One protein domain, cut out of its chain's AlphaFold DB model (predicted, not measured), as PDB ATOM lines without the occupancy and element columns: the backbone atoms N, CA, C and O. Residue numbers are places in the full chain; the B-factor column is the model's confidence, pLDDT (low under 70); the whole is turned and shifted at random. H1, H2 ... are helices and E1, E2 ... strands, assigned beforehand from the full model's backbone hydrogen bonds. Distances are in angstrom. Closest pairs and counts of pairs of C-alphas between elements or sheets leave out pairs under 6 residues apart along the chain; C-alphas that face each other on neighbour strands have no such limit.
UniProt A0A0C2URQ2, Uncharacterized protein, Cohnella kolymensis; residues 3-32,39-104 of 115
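Overview. This is residues 3 to 32 and 39 to 104 of the 115 residues of an uncharacterized protein of Cohnella kolymensis (UniProt A0A0C2URQ2). A long, narrow sheet of four strands makes one arm of an open V, and two helices, H1 and H2, loosely side by side and running opposite ways, make the other. The helices pack on the sheet with residues 9 to 17 of H1 and 51 to 57 of H2, and the rest of both leads away from it. The 96 printed residues hold two named helices and four named strands in the order E1 H1 H2 E2 E3 E4, and the sheet runs E1 - E2 - E3 - E4, all antiparallel. The class is mixed, helices and strands; the whole is loose, with a radius of gyration of the C-alphas of 17.4 A, and flat, spanning 61 by 33 by 18 A.

Arrangement. Start at E1, residues 3 to 6, an edge strand, and look across to its antiparallel neighbour E2, residues 60 to 69: N 5 and O 65 are 2.8 A apart, within hydrogen-bond range. E2 forms a hairpin with E3, residues 76 to 89, where N 64 and O 82 are 2.8 A apart. E3 forms another with E4, residues 92 to 103, the other edge strand, where N 83 and O 98 are 2.8 A apart. E2, E3 and E4 are a meander, each strand the antiparallel neighbour of the one before. E1 and E4 are apart. H1, residues 9 to 29, is on the sheet at a height of 12.6 A, over E2 and E3, in two layers: a helix on one face of a sheet. It runs across the strands, at 74 degrees to E2 on the local plane; the closest C-alphas of the two are those of Arg 13 and Val 61, 5.4 A apart. H2, residues 39 to 57, is on the sheet too, but over none of its strands; its closest C-alpha pair with E3 is Ala 55 and Ser 89, 5.5 A apart. H1 and H2 touch, their closest C-alphas being Ala 17 and Leu 56 at 6.6 A, at a shallow tilt of 2 degrees, opposite ways. Every O i to N i+4 pair is within hydrogen-bond range in H2, and 16 of 17 in H1.

Along the chain. Find C-alpha 3 at (335.819, 147.901, 225.758), where E1 begins. From C-alpha 9 at (336.550, 143.067, 243.652), H1 runs 30.4 A to residue 29. H2 covers 27.2 A, E2 29.9 A and E3 38.9 A. E4 runs 36.2 A and ends at C-alpha 103, (326.624, 159.594, 227.204).

Size, cuts and confidence. The two C-alphas farthest apart are those of Ala 39 and Arg 72, 61.0 A. Residues 33 to 38 are not printed, and C-alphas 32 and 39 are 12.8 A apart across this cut. Of the links printed whole, E2 to E3 is short and the others are tight. Mean pLDDT of the printed part is 90.7; residues 31 to 32 are under 70.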
ATOM      1  N   PHE A   3     334.899 148.387 224.747       91.44
ATOM      2  CA  PHE A   3     335.819 147.901 225.758       91.44
ATOM      3  C   PHE A   3     335.026 147.456 226.978       91.44
ATOM      4  O   PHE A   3     334.093 148.142 227.406       91.44
ATOM      5  N   ARG A   4     335.409 146.309 227.535       94.19
ATOM      6  CA  ARG A   4     334.918 145.815 228.818       94.19
ATOM      7  C   ARG A   4     336.049 145.926 229.824       94.19
ATOM      8  O   ARG A   4     337.127 145.390 229.591       94.19
ATOM      9  N   ILE A   5     335.785 146.624 230.915       92.75
ATOM     10  CA  ILE A   5     336.718 146.820 232.018       92.75
ATOM     11  C   ILE A   5     336.018 146.305 233.264       92.75
ATOM     12  O   ILE A   5     334.915 146.745 233.581       92.75
ATOM     13  N   GLU A   6     336.638 145.358 233.946       92.94
ATOM     14  CA  GLU A   6     336.149 144.834 235.215       92.94
ATOM     15  C   GLU A   6     337.009 145.416 236.327       92.94
ATOM     16  O   GLU A   6     338.237 145.456 236.205       92.94
ATOM     17  N   LEU A   7     336.367 145.952 237.363       90.88
ATOM     18  CA  LEU A   7     337.103 146.413 238.530       90.88
ATOM     19  C   LEU A   7     337.463 145.213 239.397       90.88
ATOM     20  O   LEU A   7     336.659 144.302 239.572       90.88
ATOM     21  N   ASP A   8     338.657 145.276 239.980       92.25
ATOM     22  CA  ASP A   8     339.055 144.386 241.062       92.25
ATOM     23  C   ASP A   8     338.005 144.412 242.187       92.25
ATOM     24  O   ASP A   8     337.539 145.484 242.591       92.25
ATOM     25  N   GLU A   9     337.628 143.232 242.674       89.56
ATOM     26  CA  GLU A   9     336.550 143.067 243.652       89.56
ATOM     27  C   GLU A   9     336.851 143.814 244.955       89.56
ATOM     28  O   GLU A   9     335.986 144.514 245.491       89.56
ATOM     29  N   ASP A  10     338.089 143.745 245.451       90.50
ATOM     30  CA  ASP A  10     338.486 144.438 246.676       90.50
ATOM     31  C   ASP A  10     338.463 145.959 246.490       90.50
ATOM     32  O   ASP A  10     338.024 146.696 247.385       90.50
ATOM     33  N   ALA A  11     338.902 146.453 245.331       90.50
ATOM     34  CA  ALA A  11     338.804 147.866 244.980       90.50
ATOM     35  C   ALA A  11     337.341 148.331 244.870       90.50
ATOM     36  O   ALA A  11     336.987 149.387 245.408       90.50
ATOM     37  N   ALA A  12     336.475 147.538 244.231       89.75
ATOM     38  CA  ALA A  12     335.050 147.823 244.089       89.75
ATOM     39  C   ALA A  12     334.332 147.815 245.451       89.75
ATOM     40  O   ALA A  12     333.596 148.760 245.769       89.75
ATOM     41  N   ARG A  13     334.626 146.826 246.309       92.00
ATOM     42  CA  ARG A  13     334.122 146.747 247.689       92.00
ATOM     43  C   ARG A  13     334.549 147.961 248.503       92.00
ATOM     44  O   ARG A  13     333.704 148.592 249.138       92.00
ATOM     45  N   LYS A  14     335.834 148.338 248.460       93.19
ATOM     46  CA  LYS A  14     336.352 149.529 249.163       93.19
ATOM     47  C   LYS A  14     335.676 150.810 248.684       93.19
ATOM     48  O   LYS A  14     335.253 151.610 249.517       93.19
ATOM     49  N   ARG A  15     335.535 151.006 247.367       90.44
ATOM     50  CA  ARG A  15     334.849 152.179 246.794       90.44
ATOM     51  C   ARG A  15     333.406 152.267 247.290       90.44
ATOM     52  O   ARG A  15     332.999 153.332 247.750       90.44
ATOM     53  N   MET A  16     332.658 151.163 247.242       90.19
ATOM     54  CA  MET A  16     331.262 151.141 247.686       90.19
ATOM     55  C   MET A  16     331.135 151.375 249.197       90.19
ATOM     56  O   MET A  16     330.348 152.219 249.622       90.19
ATOM     57  N   ALA A  17     331.958 150.703 250.007       92.00
ATOM     58  CA  ALA A  17     331.983 150.889 251.457       92.00
ATOM     59  C   ALA A  17     332.296 152.343 251.845       92.00
ATOM     60  O   ALA A  17     331.632 152.913 252.709       92.00
ATOM     61  N   ASN A  18     333.271 152.967 251.179       93.62
ATOM     62  CA  ASN A  18     333.633 154.360 251.430       93.62
ATOM     63  C   ASN A  18     332.501 155.323 251.054       93.62
ATOM     64  O   ASN A  18     332.229 156.246 251.818       93.62
ATOM     65  N   SER A  19     331.820 155.092 249.925       90.19
ATOM     66  CA  SER A  19     330.659 155.898 249.521       90.19
ATOM     67  C   SER A  19     329.537 155.811 250.556       90.19
ATOM     68  O   SER A  19     329.072 156.837 251.033       90.19
ATOM     69  N   LEU A  20     329.159 154.599 250.975       90.12
ATOM     70  CA  LEU A  20     328.067 154.394 251.934       90.12
ATOM     71  C   LEU A  20     328.374 155.001 253.311       90.12
ATOM     72  O   LEU A  20     327.505 155.612 253.934       90.12
ATOM     73  N   ARG A  21     329.622 154.882 253.783       92.75
ATOM     74  CA  ARG A  21     330.065 155.542 255.020       92.75
ATOM     75  C   ARG A  21     330.042 157.064 254.894       92.75
ATOM     76  O   ARG A  21     329.664 157.743 255.846       92.75
ATOM     77  N   ALA A  22     330.435 157.603 253.739       92.31
ATOM     78  CA  ALA A  22     330.391 159.038 253.481       92.31
ATOM     79  C   ALA A  22     328.950 159.567 253.459       92.31
ATOM     80  O   ALA A  22     328.687 160.603 254.071       92.31
ATOM     81  N   ASP A  23     328.019 158.834 252.845       89.19
ATOM     82  CA  ASP A  23     326.596 159.186 252.815       89.19
ATOM     83  C   ASP A  23     326.016 159.235 254.237       89.19
ATOM     84  O   ASP A  23     325.398 160.227 254.632       89.19
ATOM     85  N   LEU A  24     326.301 158.225 255.065       88.00
ATOM     86  CA  LEU A  24     325.849 158.193 256.460       88.00
ATOM     87  C   LEU A  24     326.494 159.299 257.316       88.00
ATOM     88  O   LEU A  24     325.836 159.920 258.156       88.00
ATOM     89  N   ALA A  25     327.771 159.605 257.077       89.00
ATOM     90  CA  ALA A  25     328.450 160.735 257.708       89.00
ATOM     91  C   ALA A  25     327.889 162.093 257.251       89.00
ATOM     92  O   ALA A  25     327.903 163.050 258.028       89.00
ATOM     93  N   SER A  26     327.397 162.195 256.013       88.25
ATOM     94  CA  SER A  26     326.708 163.385 255.509       88.25
ATOM     95  C   SER A  26     325.367 163.574 256.213       88.25
ATOM     96  O   SER A  26     325.106 164.666 256.713       88.25
ATOM     97  N   LEU A  27     324.580 162.502 256.368       84.94
ATOM     98  CA  LEU A  27     323.305 162.535 257.100       84.94
ATOM     99  C   LEU A  27     323.481 163.064 258.531       84.94
ATOM    100  O   LEU A  27     322.707 163.901 258.979       84.94
ATOM    101  N   ARG A  28     324.554 162.676 259.233       83.00
ATOM    102  CA  ARG A  28     324.891 163.218 260.569       83.00
ATOM    103  C   ARG A  28     325.102 164.735 260.603       83.00
ATOM    104  O   ARG A  28     324.896 165.357 261.644       83.00
ATOM    105  N   LYS A  29     325.561 165.327 259.498       83.00
ATOM    106  CA  LYS A  29     325.827 166.771 259.380       83.00
ATOM    107  C   LYS A  29     324.582 167.561 258.989       83.00
ATOM    108  O   LYS A  29     324.598 168.792 259.073       83.00
ATOM    109  N   GLU A  30     323.513 166.895 258.563       82.06
ATOM    110  CA  GLU A  30     322.282 167.572 258.186       82.06
ATOM    111  C   GLU A  30     321.615 168.224 259.400       82.06
ATOM    112  O   GLU A  30     321.395 167.614 260.450       82.06
ATOM    113  N   LYS A  31     321.243 169.498 259.237       66.06
ATOM    114  CA  LYS A  31     320.637 170.319 260.298       66.06
ATOM    115  C   LYS A  31     319.309 169.756 260.818       66.06
ATOM    116  O   LYS A  31     318.899 170.114 261.919       66.06
ATOM    117  N   VAL A  32     318.669 168.861 260.065       67.00
ATOM    118  CA  VAL A  32     317.425 168.171 260.446       67.00
ATOM    119  C   VAL A  32     317.604 167.367 261.741       67.00
ATOM    120  O   VAL A  32     316.700 167.336 262.574       67.00
ATOM    121  N   ALA A  39     319.300 163.238 270.774       83.62
ATOM    122  CA  ALA A  39     319.649 161.969 271.420       83.62
ATOM    123  C   ALA A  39     318.980 160.753 270.748       83.62
ATOM    124  O   ALA A  39     319.630 159.736 270.523       83.62
ATOM    125  N   ALA A  40     317.700 160.871 270.382       85.06
ATOM    126  CA  ALA A  40     316.979 159.817 269.670       85.06
ATOM    127  C   ALA A  40     317.509 159.643 268.236       85.06
ATOM    128  O   ALA A  40     317.685 158.519 267.772       85.06
ATOM    129  N   ALA A  41     317.825 160.749 267.555       84.88
ATOM    130  CA  ALA A  41     318.453 160.725 266.238       84.88
ATOM    131  C   ALA A  41     319.820 160.021 266.266       84.88
ATOM    132  O   ALA A  41     320.075 159.151 265.436       84.88
ATOM    133  N   GLU A  42     320.667 160.325 267.253       85.94
ATOM    134  CA  GLU A  42     321.979 159.683 267.388       85.94
ATOM    135  C   GLU A  42     321.856 158.180 267.664       85.94
ATOM    136  O   GLU A  42     322.615 157.387 267.113       85.94
ATOM    137  N   GLN A  43     320.867 157.748 268.454       88.69
ATOM    138  CA  GLN A  43     320.608 156.319 268.659       88.69
ATOM    139  C   GLN A  43     320.232 155.604 267.355       88.69
ATOM    140  O   GLN A  43     320.737 154.510 267.087       88.69
ATOM    141  N   VAL A  44     319.379 156.217 266.529       88.88
ATOM    142  CA  VAL A  44     319.007 155.665 265.218       88.88
ATOM    143  C   VAL A  44     320.227 155.594 264.299       88.88
ATOM    144  O   VAL A  44     320.463 154.550 263.694       88.88
ATOM    145  N   LEU A  45     321.036 156.654 264.242       88.50
ATOM    146  CA  LEU A  45     322.243 156.707 263.411       88.50
ATOM    147  C   LEU A  45     323.312 155.712 263.883       88.50
ATOM    148  O   LEU A  45     323.909 155.026 263.061       88.50
ATOM    149  N   SER A  46     323.501 155.545 265.191       89.56
ATOM    150  CA  SER A  46     324.414 154.539 265.750       89.56
ATOM    151  C   SER A  46     323.955 153.108 265.441       89.56
ATOM    152  O   SER A  46     324.769 152.230 265.137       89.56
ATOM    153  N   LYS A  47     322.641 152.849 265.465       90.38
ATOM    154  CA  LYS A  47     322.087 151.560 265.028       90.38
ATOM    155  C   LYS A  47     322.278 151.349 263.524       90.38
ATOM    156  O   LYS A  47     322.603 150.233 263.111       90.38
ATOM    157  N   ALA A  48     322.100 152.400 262.724       89.62
ATOM    158  CA  ALA A  48     322.340 152.367 261.287       89.62
ATOM    159  C   ALA A  48     323.814 152.068 260.972       89.62
ATOM    160  O   ALA A  48     324.066 151.185 260.163       89.62
ATOM    161  N   ASP A  49     324.766 152.687 261.681       91.44
ATOM    162  CA  ASP A  49     326.205 152.391 261.579       91.44
ATOM    163  C   ASP A  49     326.490 150.904 261.811       91.44
ATOM    164  O   ASP A  49     327.122 150.248 260.989       91.44
ATOM    165  N   LYS A  50     325.988 150.339 262.918       92.06
ATOM    166  CA  LYS A  50     326.200 148.916 263.233       92.06
ATOM    167  C   LYS A  50     325.628 148.004 262.155       92.06
ATOM    168  O   LYS A  50     326.251 147.010 261.793       92.06
ATOM    169  N   THR A  51     324.447 148.347 261.649       90.94
ATOM    170  CA  THR A  51     323.781 147.586 260.585       90.94
ATOM    171  C   THR A  51     324.564 147.684 259.276       90.94
ATOM    172  O   THR A  51     324.742 146.679 258.591       90.94
ATOM    173  N   LEU A  52     325.077 148.875 258.952       92.00
ATOM    174  CA  LEU A  52     325.915 149.111 257.785       92.00
ATOM    175  C   LEU A  52     327.206 148.294 257.876       92.00
ATOM    176  O   LEU A  52     327.499 147.554 256.948       92.00
ATOM    177  N   GLU A  53     327.940 148.352 258.986       93.44
ATOM    178  CA  GLU A  53     329.189 147.590 259.142       93.44
ATOM    179  C   GLU A  53     328.966 146.071 259.071       93.44
ATOM    180  O   GLU A  53     329.758 145.356 258.456       93.44
ATOM    181  N   GLN A  54     327.852 145.568 259.614       92.44
ATOM    182  CA  GLN A  54     327.469 144.163 259.448       92.44
ATOM    183  C   GLN A  54     327.214 143.809 257.978       92.44
ATOM    184  O   GLN A  54     327.765 142.825 257.485       92.44
ATOM    185  N   ALA A  55     326.443 144.626 257.256       92.00
ATOM    186  CA  ALA A  55     326.204 144.408 255.832       92.00
ATOM    187  C   ALA A  55     327.514 144.464 255.027       92.00
ATOM    188  O   ALA A  55     327.788 143.563 254.237       92.00
ATOM    189  N   LEU A  56     328.368 145.461 255.294       92.69
ATOM    190  CA  LEU A  56     329.673 145.636 254.648       92.69
ATOM    191  C   LEU A  56     330.617 144.451 254.883       92.69
ATOM    192  O   LEU A  56     331.404 144.129 253.995       92.69
ATOM    193  N   SER A  57     330.530 143.777 256.034       92.94
ATOM    194  CA  SER A  57     331.356 142.594 256.328       92.94
ATOM    195  C   SER A  57     331.047 141.387 255.437       92.94
ATOM    196  O   SER A  57     331.901 140.527 255.245       92.94
ATOM    197  N   THR A  58     329.840 141.342 254.867       93.69
ATOM    198  CA  THR A  58     329.383 140.278 253.956       93.69
ATOM    199  C   THR A  58     329.235 140.764 252.516       93.69
ATOM    200  O   THR A  58     328.714 140.035 251.677       93.69
ATOM    201  N   LEU A  59     329.657 142.001 252.234       93.44
ATOM    202  CA  LEU A  59     329.445 142.649 250.948       93.44
ATOM    203  C   LEU A  59     330.388 142.081 249.886       93.44
ATOM    204  O   LEU A  59     331.606 142.243 249.968       93.44
ATOM    205  N   GLN A  60     329.791 141.526 248.841       93.94
ATOM    206  CA  GLN A  60     330.435 141.201 247.576       93.94
ATOM    207  C   GLN A  60     330.021 142.232 246.528       93.94
ATOM    208  O   GLN A  60     328.857 142.644 246.462       93.94
ATOM    209  N   VAL A  61     330.989 142.684 245.730       94.25
ATOM    210  CA  VAL A  61     330.775 143.726 244.721       94.25
ATOM    211  C   VAL A  61     331.393 143.302 243.404       94.25
ATOM    212  O   VAL A  61     332.598 143.103 243.320       94.25
ATOM    213  N   SER A  62     330.581 143.260 242.352       94.44
ATOM    214  CA  SER A  62     331.070 143.127 240.980       94.44
ATOM    215  C   SER A  62     330.728 144.394 240.214       94.44
ATOM    216  O   SER A  62     329.556 144.765 240.130       94.44
ATOM    217  N   THR A  63     331.740 145.061 239.655       93.38
ATOM    218  CA  THR A  63     331.538 146.241 238.812       93.38
ATOM    219  C   THR A  63     332.142 146.028 237.434       93.38
ATOM    220  O   THR A  63     333.342 145.799 237.287       93.38
ATOM    221  N   VAL A  64     331.302 146.178 236.411       95.12
ATOM    222  CA  VAL A  64     331.686 146.091 235.003       95.12
ATOM    223  C   VAL A  64     331.405 147.420 234.319       95.12
ATOM    224  O   VAL A  64     330.271 147.896 234.269       95.12
ATOM    225  N   CYS A  65     332.446 147.989 233.730       93.75
ATOM    226  CA  CYS A  65     332.392 149.180 232.903       93.75
ATOM    227  C   CYS A  65     332.444 148.787 231.426       93.75
ATOM    228  O   CYS A  65     333.401 148.177 230.948       93.75
ATOM    229  N   LEU A  66     331.414 149.169 230.683       94.88
ATOM    230  CA  LEU A  66     331.338 149.039 229.237       94.88
ATOM    231  C   LEU A  66     331.536 150.415 228.617       94.88
ATOM    232  O   LEU A  66     330.679 151.291 228.730       94.88
ATOM    233  N   TRP A  67     332.670 150.606 227.956       93.88
ATOM    234  CA  TRP A  67     332.999 151.851 227.278       93.88
ATOM    235  C   TRP A  67     332.913 151.666 225.767       93.88
ATOM    236  O   TRP A  67     333.462 150.719 225.213       93.88
ATOM    237  N   SER A  68     332.217 152.566 225.083       93.31
ATOM    238  CA  SER A  68     332.128 152.578 223.626       93.31
ATOM    239  C   SER A  68     332.704 153.866 223.065       93.31
ATOM    240  O   SER A  68     332.524 154.945 223.635       93.31
ATOM    241  N   ALA A  69     333.370 153.749 221.920       92.25
ATOM    242  CA  ALA A  69     333.968 154.869 221.209       92.25
ATOM    243  C   ALA A  69     333.657 154.813 219.709       92.25
ATOM    244  O   ALA A  69     333.423 153.742 219.126       92.25
ATOM    245  N   ASP A  70     333.668 155.992 219.091       88.12
ATOM    246  CA  ASP A  70     333.610 156.154 217.646       88.12
ATOM    247  C   ASP A  70     334.831 155.477 216.996       88.12
ATOM    248  O   ASP A  70     335.961 155.821 217.329       88.12
ATOM    249  N   PRO A  71     334.643 154.515 216.076       87.00
ATOM    250  CA  PRO A  71     335.755 153.737 215.532       87.00
ATOM    251  C   PRO A  71     336.672 154.536 214.596       87.00
ATOM    252  O   PRO A  71     337.785 154.096 214.335       87.00
ATOM    253  N   ARG A  72     336.219 155.681 214.068       87.75
ATOM    254  CA  ARG A  72     337.016 156.524 213.165       87.75
ATOM    255  C   ARG A  72     337.808 157.572 213.928       87.75
ATOM    256  O   ARG A  72     338.910 157.921 213.531       87.75
ATOM    257  N   THR A  73     337.230 158.094 215.004       87.75
ATOM    258  CA  THR A  73     337.774 159.260 215.711       87.75
ATOM    259  C   THR A  73     338.191 158.985 217.147       87.75
ATOM    260  O   THR A  73     338.681 159.891 217.812       87.75
ATOM    261  N   TRP A  74     337.956 157.766 217.639       86.12
ATOM    262  CA  TRP A  74     338.225 157.333 219.013       86.12
ATOM    263  C   TRP A  74     337.515 158.146 220.100       86.12
ATOM    264  O   TRP A  74     337.781 157.976 221.288       86.12
ATOM    265  N   PHE A  75     336.559 158.995 219.718       89.06
ATOM    266  CA  PHE A  75     335.813 159.793 220.674       89.06
ATOM    267  C   PHE A  75     334.898 158.901 221.525       89.06
ATOM    268  O   PHE A  75     334.152 158.095 220.951       89.06
ATOM    269  N   PRO A  76     334.918 159.036 222.864       89.25
ATOM    270  CA  PRO A  76     334.039 158.277 223.745       89.25
ATOM    271  C   PRO A  76     332.582 158.592 223.401       89.25
ATOM    272  O   PRO A  76     332.221 159.748 223.247       89.25
ATOM    273  N   ARG A  77     331.731 157.579 223.261       91.69
ATOM    274  CA  ARG A  77     330.292 157.748 222.993       91.69
ATOM    275  C   ARG A  77     329.470 157.488 224.238       91.69
ATOM    276  O   ARG A  77     328.584 158.264 224.577       91.69
ATOM    277  N   GLN A  78     329.787 156.402 224.932       93.69
ATOM    278  CA  GLN A  78     329.066 155.997 226.127       93.69
ATOM    279  C   GLN A  78     329.987 155.250 227.082       93.69
ATOM    280  O   GLN A  78     330.791 154.426 226.647       93.69
ATOM    281  N   LEU A  79     329.826 155.505 228.374       94.75
ATOM    282  CA  LEU A  79     330.324 154.673 229.459       94.75
ATOM    283  C   LEU A  79     329.119 154.156 230.241       94.75
ATOM    284  O   LEU A  79     328.299 154.943 230.708       94.75
ATOM    285  N   LYS A  80     329.000 152.839 230.371       95.94
ATOM    286  CA  LYS A  80     327.977 152.175 231.173       95.94
ATOM    287  C   LYS A  80     328.655 151.414 232.305       95.94
ATOM    288  O   LYS A  80     329.383 150.467 232.040       95.94
ATOM    289  N   GLU A  81     328.415 151.825 233.540       95.19
ATOM    290  CA  GLU A  81     328.889 151.153 234.752       95.19
ATOM    291  C   GLU A  81     327.733 150.318 235.316       95.19
ATOM    292  O   GLU A  81     326.680 150.854 235.665       95.19
ATOM    293  N   GLU A  82     327.899 149.001 235.377       95.75
ATOM    294  CA  GLU A  82     326.987 148.098 236.076       95.75
ATOM    295  C   GLU A  82     327.663 147.607 237.350       95.75
ATOM    296  O   GLU A  82     328.729 147.007 237.281       95.75
ATOM    297  N   THR A  83     327.039 147.839 238.502       94.06
ATOM    298  CA  THR A  83     327.501 147.320 239.793       94.06
ATOM    299  C   THR A  83     326.449 146.392 240.379       94.06
ATOM    300  O   THR A  83     325.284 146.773 240.499       94.06
ATOM    301  N   VAL A  84     326.855 145.187 240.760       95.88
ATOM    302  CA  VAL A  84     326.043 144.234 241.518       95.88
ATOM    303  C   VAL A  84     326.576 144.184 242.942       95.88
ATOM    304  O   VAL A  84     327.778 144.028 243.144       95.88
ATOM    305  N   LEU A  85     325.677 144.346 243.909       94.00
ATOM    306  CA  LEU A  85     325.952 144.270 245.339       94.00
ATOM    307  C   LEU A  85     325.216 143.068 245.909       94.00
ATOM    308  O   LEU A  85     324.001 142.959 245.739       94.00
ATOM    309  N   GLU A  86     325.935 142.203 246.606       96.06
ATOM    310  CA  GLU A  86     325.372 141.056 247.314       96.06
ATOM    311  C   GLU A  86     325.816 141.132 248.774       96.06
ATOM    312  O   GLU A  86     326.998 141.301 249.054       96.06
ATOM    313  N   TYR A  87     324.871 141.105 249.713       94.38
ATOM    314  CA  TYR A  87     325.163 141.260 251.141       94.38
ATOM    315  C   TYR A  87     324.085 140.612 252.008       94.38
ATOM    316  O   TYR A  87     322.978 140.331 251.550       94.38
ATOM    317  N   THR A  88     324.388 140.394 253.287       92.62
ATOM    318  CA  THR A  88     323.434 139.877 254.274       92.62
ATOM    319  C   THR A  88     323.084 140.951 255.297       92.62
ATOM    320  O   THR A  88     323.956 141.628 255.832       92.62
ATOM    321  N   SER A  89     321.794 141.098 255.599       90.50
ATOM    322  CA  SER A  89     321.299 141.986 256.654       90.50
ATOM    323  C   SER A  89     320.119 141.340 257.378       90.50
ATOM    324  O   SER A  89     319.240 140.753 256.750       90.50
ATOM    325  N   GLY A  90     320.113 141.374 258.713       87.69
ATOM    326  CA  GLY A  90     319.044 140.761 259.517       87.69
ATOM    327  C   GLY A  90     318.816 139.267 259.233       87.69
ATOM    328  O   GLY A  90     317.681 138.800 259.304       87.69
ATOM    329  N   GLY A  91     319.868 138.534 258.851       89.19
ATOM    330  CA  GLY A  91     319.796 137.112 258.492       89.19
ATOM    331  C   GLY A  91     319.223 136.819 257.100       89.19
ATOM    332  O   GLY A  91     318.989 135.658 256.778       89.19
ATOM    333  N   ARG A  92     318.985 137.842 256.270       92.75
ATOM    334  CA  ARG A  92     318.502 137.696 254.891       92.75
ATOM    335  C   ARG A  92     319.558 138.166 253.905       92.75
ATOM    336  O   ARG A  92     320.211 139.180 254.143       92.75
ATOM    337  N   SER A  93     319.701 137.446 252.800       94.44
ATOM    338  CA  SER A  93     320.565 137.846 251.691       94.44
ATOM    339  C   SER A  93     319.827 138.800 250.759       94.44
ATOM    340  O   SER A  93     318.655 138.599 250.437       94.44
ATOM    341  N   TYR A  94     320.534 139.831 250.318       94.12
ATOM    342  CA  TYR A  94     320.052 140.866 249.419       94.12
ATOM    343  C   TYR A  94     320.954 140.939 248.197       94.12
ATOM    344  O   TYR A  94     322.163 140.723 248.288       94.12
ATOM    345  N   ARG A  95     320.346 141.271 247.058       95.62
ATOM    346  CA  ARG A  95     321.037 141.498 245.794       95.62
ATOM    347  C   ARG A  95     320.500 142.758 245.141       95.62
ATOM    348  O   ARG A  95     319.319 142.830 244.811       95.62
ATOM    349  N   GLU A  96     321.372 143.730 244.928       93.94
ATOM    350  CA  GLU A  96     321.042 144.990 244.271       93.94
ATOM    351  C   GLU A  96     321.855 145.137 242.991       93.94
ATOM    352  O   GLU A  96     323.061 144.899 242.977       93.94
ATOM    353  N   LYS A  97     321.203 145.582 241.915       94.00
ATOM    354  CA  LYS A  97     321.886 145.977 240.684       94.00
ATOM    355  C   LYS A  97     321.739 147.478 240.484       94.00
ATOM    356  O   LYS A  97     320.627 147.998 240.438       94.00
ATOM    357  N   ARG A  98     322.867 148.158 240.314       92.31
ATOM    358  CA  ARG A  98     322.953 149.580 239.976       92.31
ATOM    359  C   ARG A  98     323.522 149.717 238.576       92.31
ATOM    360  O   ARG A  98     324.492 149.050 238.228       92.31
ATOM    361  N   VAL A  99     322.902 150.566 237.766       93.19
ATOM    362  CA  VAL A  99     323.352 150.851 236.403       93.19
ATOM    363  C   VAL A  99     323.455 152.357 236.248       93.19
ATOM    364  O   VAL A  99     322.476 153.068 236.456       93.19
ATOM    365  N   SER A 100     324.637 152.827 235.873       92.38
ATOM    366  CA  SER A 100     324.894 154.219 235.524       92.38
ATOM    367  C   SER A 100     325.306 154.294 234.063       92.38
ATOM    368  O   SER A 100     326.143 153.514 233.608       92.38
ATOM    369  N   VAL A 101     324.702 155.210 233.309       93.81
ATOM    370  CA  VAL A 101     325.013 155.427 231.893       93.81
ATOM    371  C   VAL A 101     325.398 156.883 231.697       93.81
ATOM    372  O   VAL A 101     324.608 157.789 231.948       93.81
ATOM    373  N   THR A 102     326.605 157.101 231.196       92.88
ATOM    374  CA  THR A 102     327.117 158.407 230.795       92.88
ATOM    375  C   THR A 102     327.239 158.440 229.282       92.88
ATOM    376  O   THR A 102     328.002 157.670 228.702       92.88
ATOM    377  N   ASN A 103     326.496 159.338 228.636       92.12
ATOM    378  CA  ASN A 103     326.624 159.594 227.204       92.12
ATOM    379  C   ASN A 103     327.499 160.829 226.993       92.12
ATOM    380  O   ASN A 103     327.260 161.875 227.592       92.12
ATOM    381  N   PHE A 104     328.505 160.705 226.135       88.19
ATOM    382  CA  PHE A 104     329.438 161.780 225.825       88.19
ATOM    383  C   PHE A 104     328.993 162.478 224.545       88.19
ATOM    384  O   PHE A 104     328.763 161.841 223.516       88.19
TER     385      PHE A 104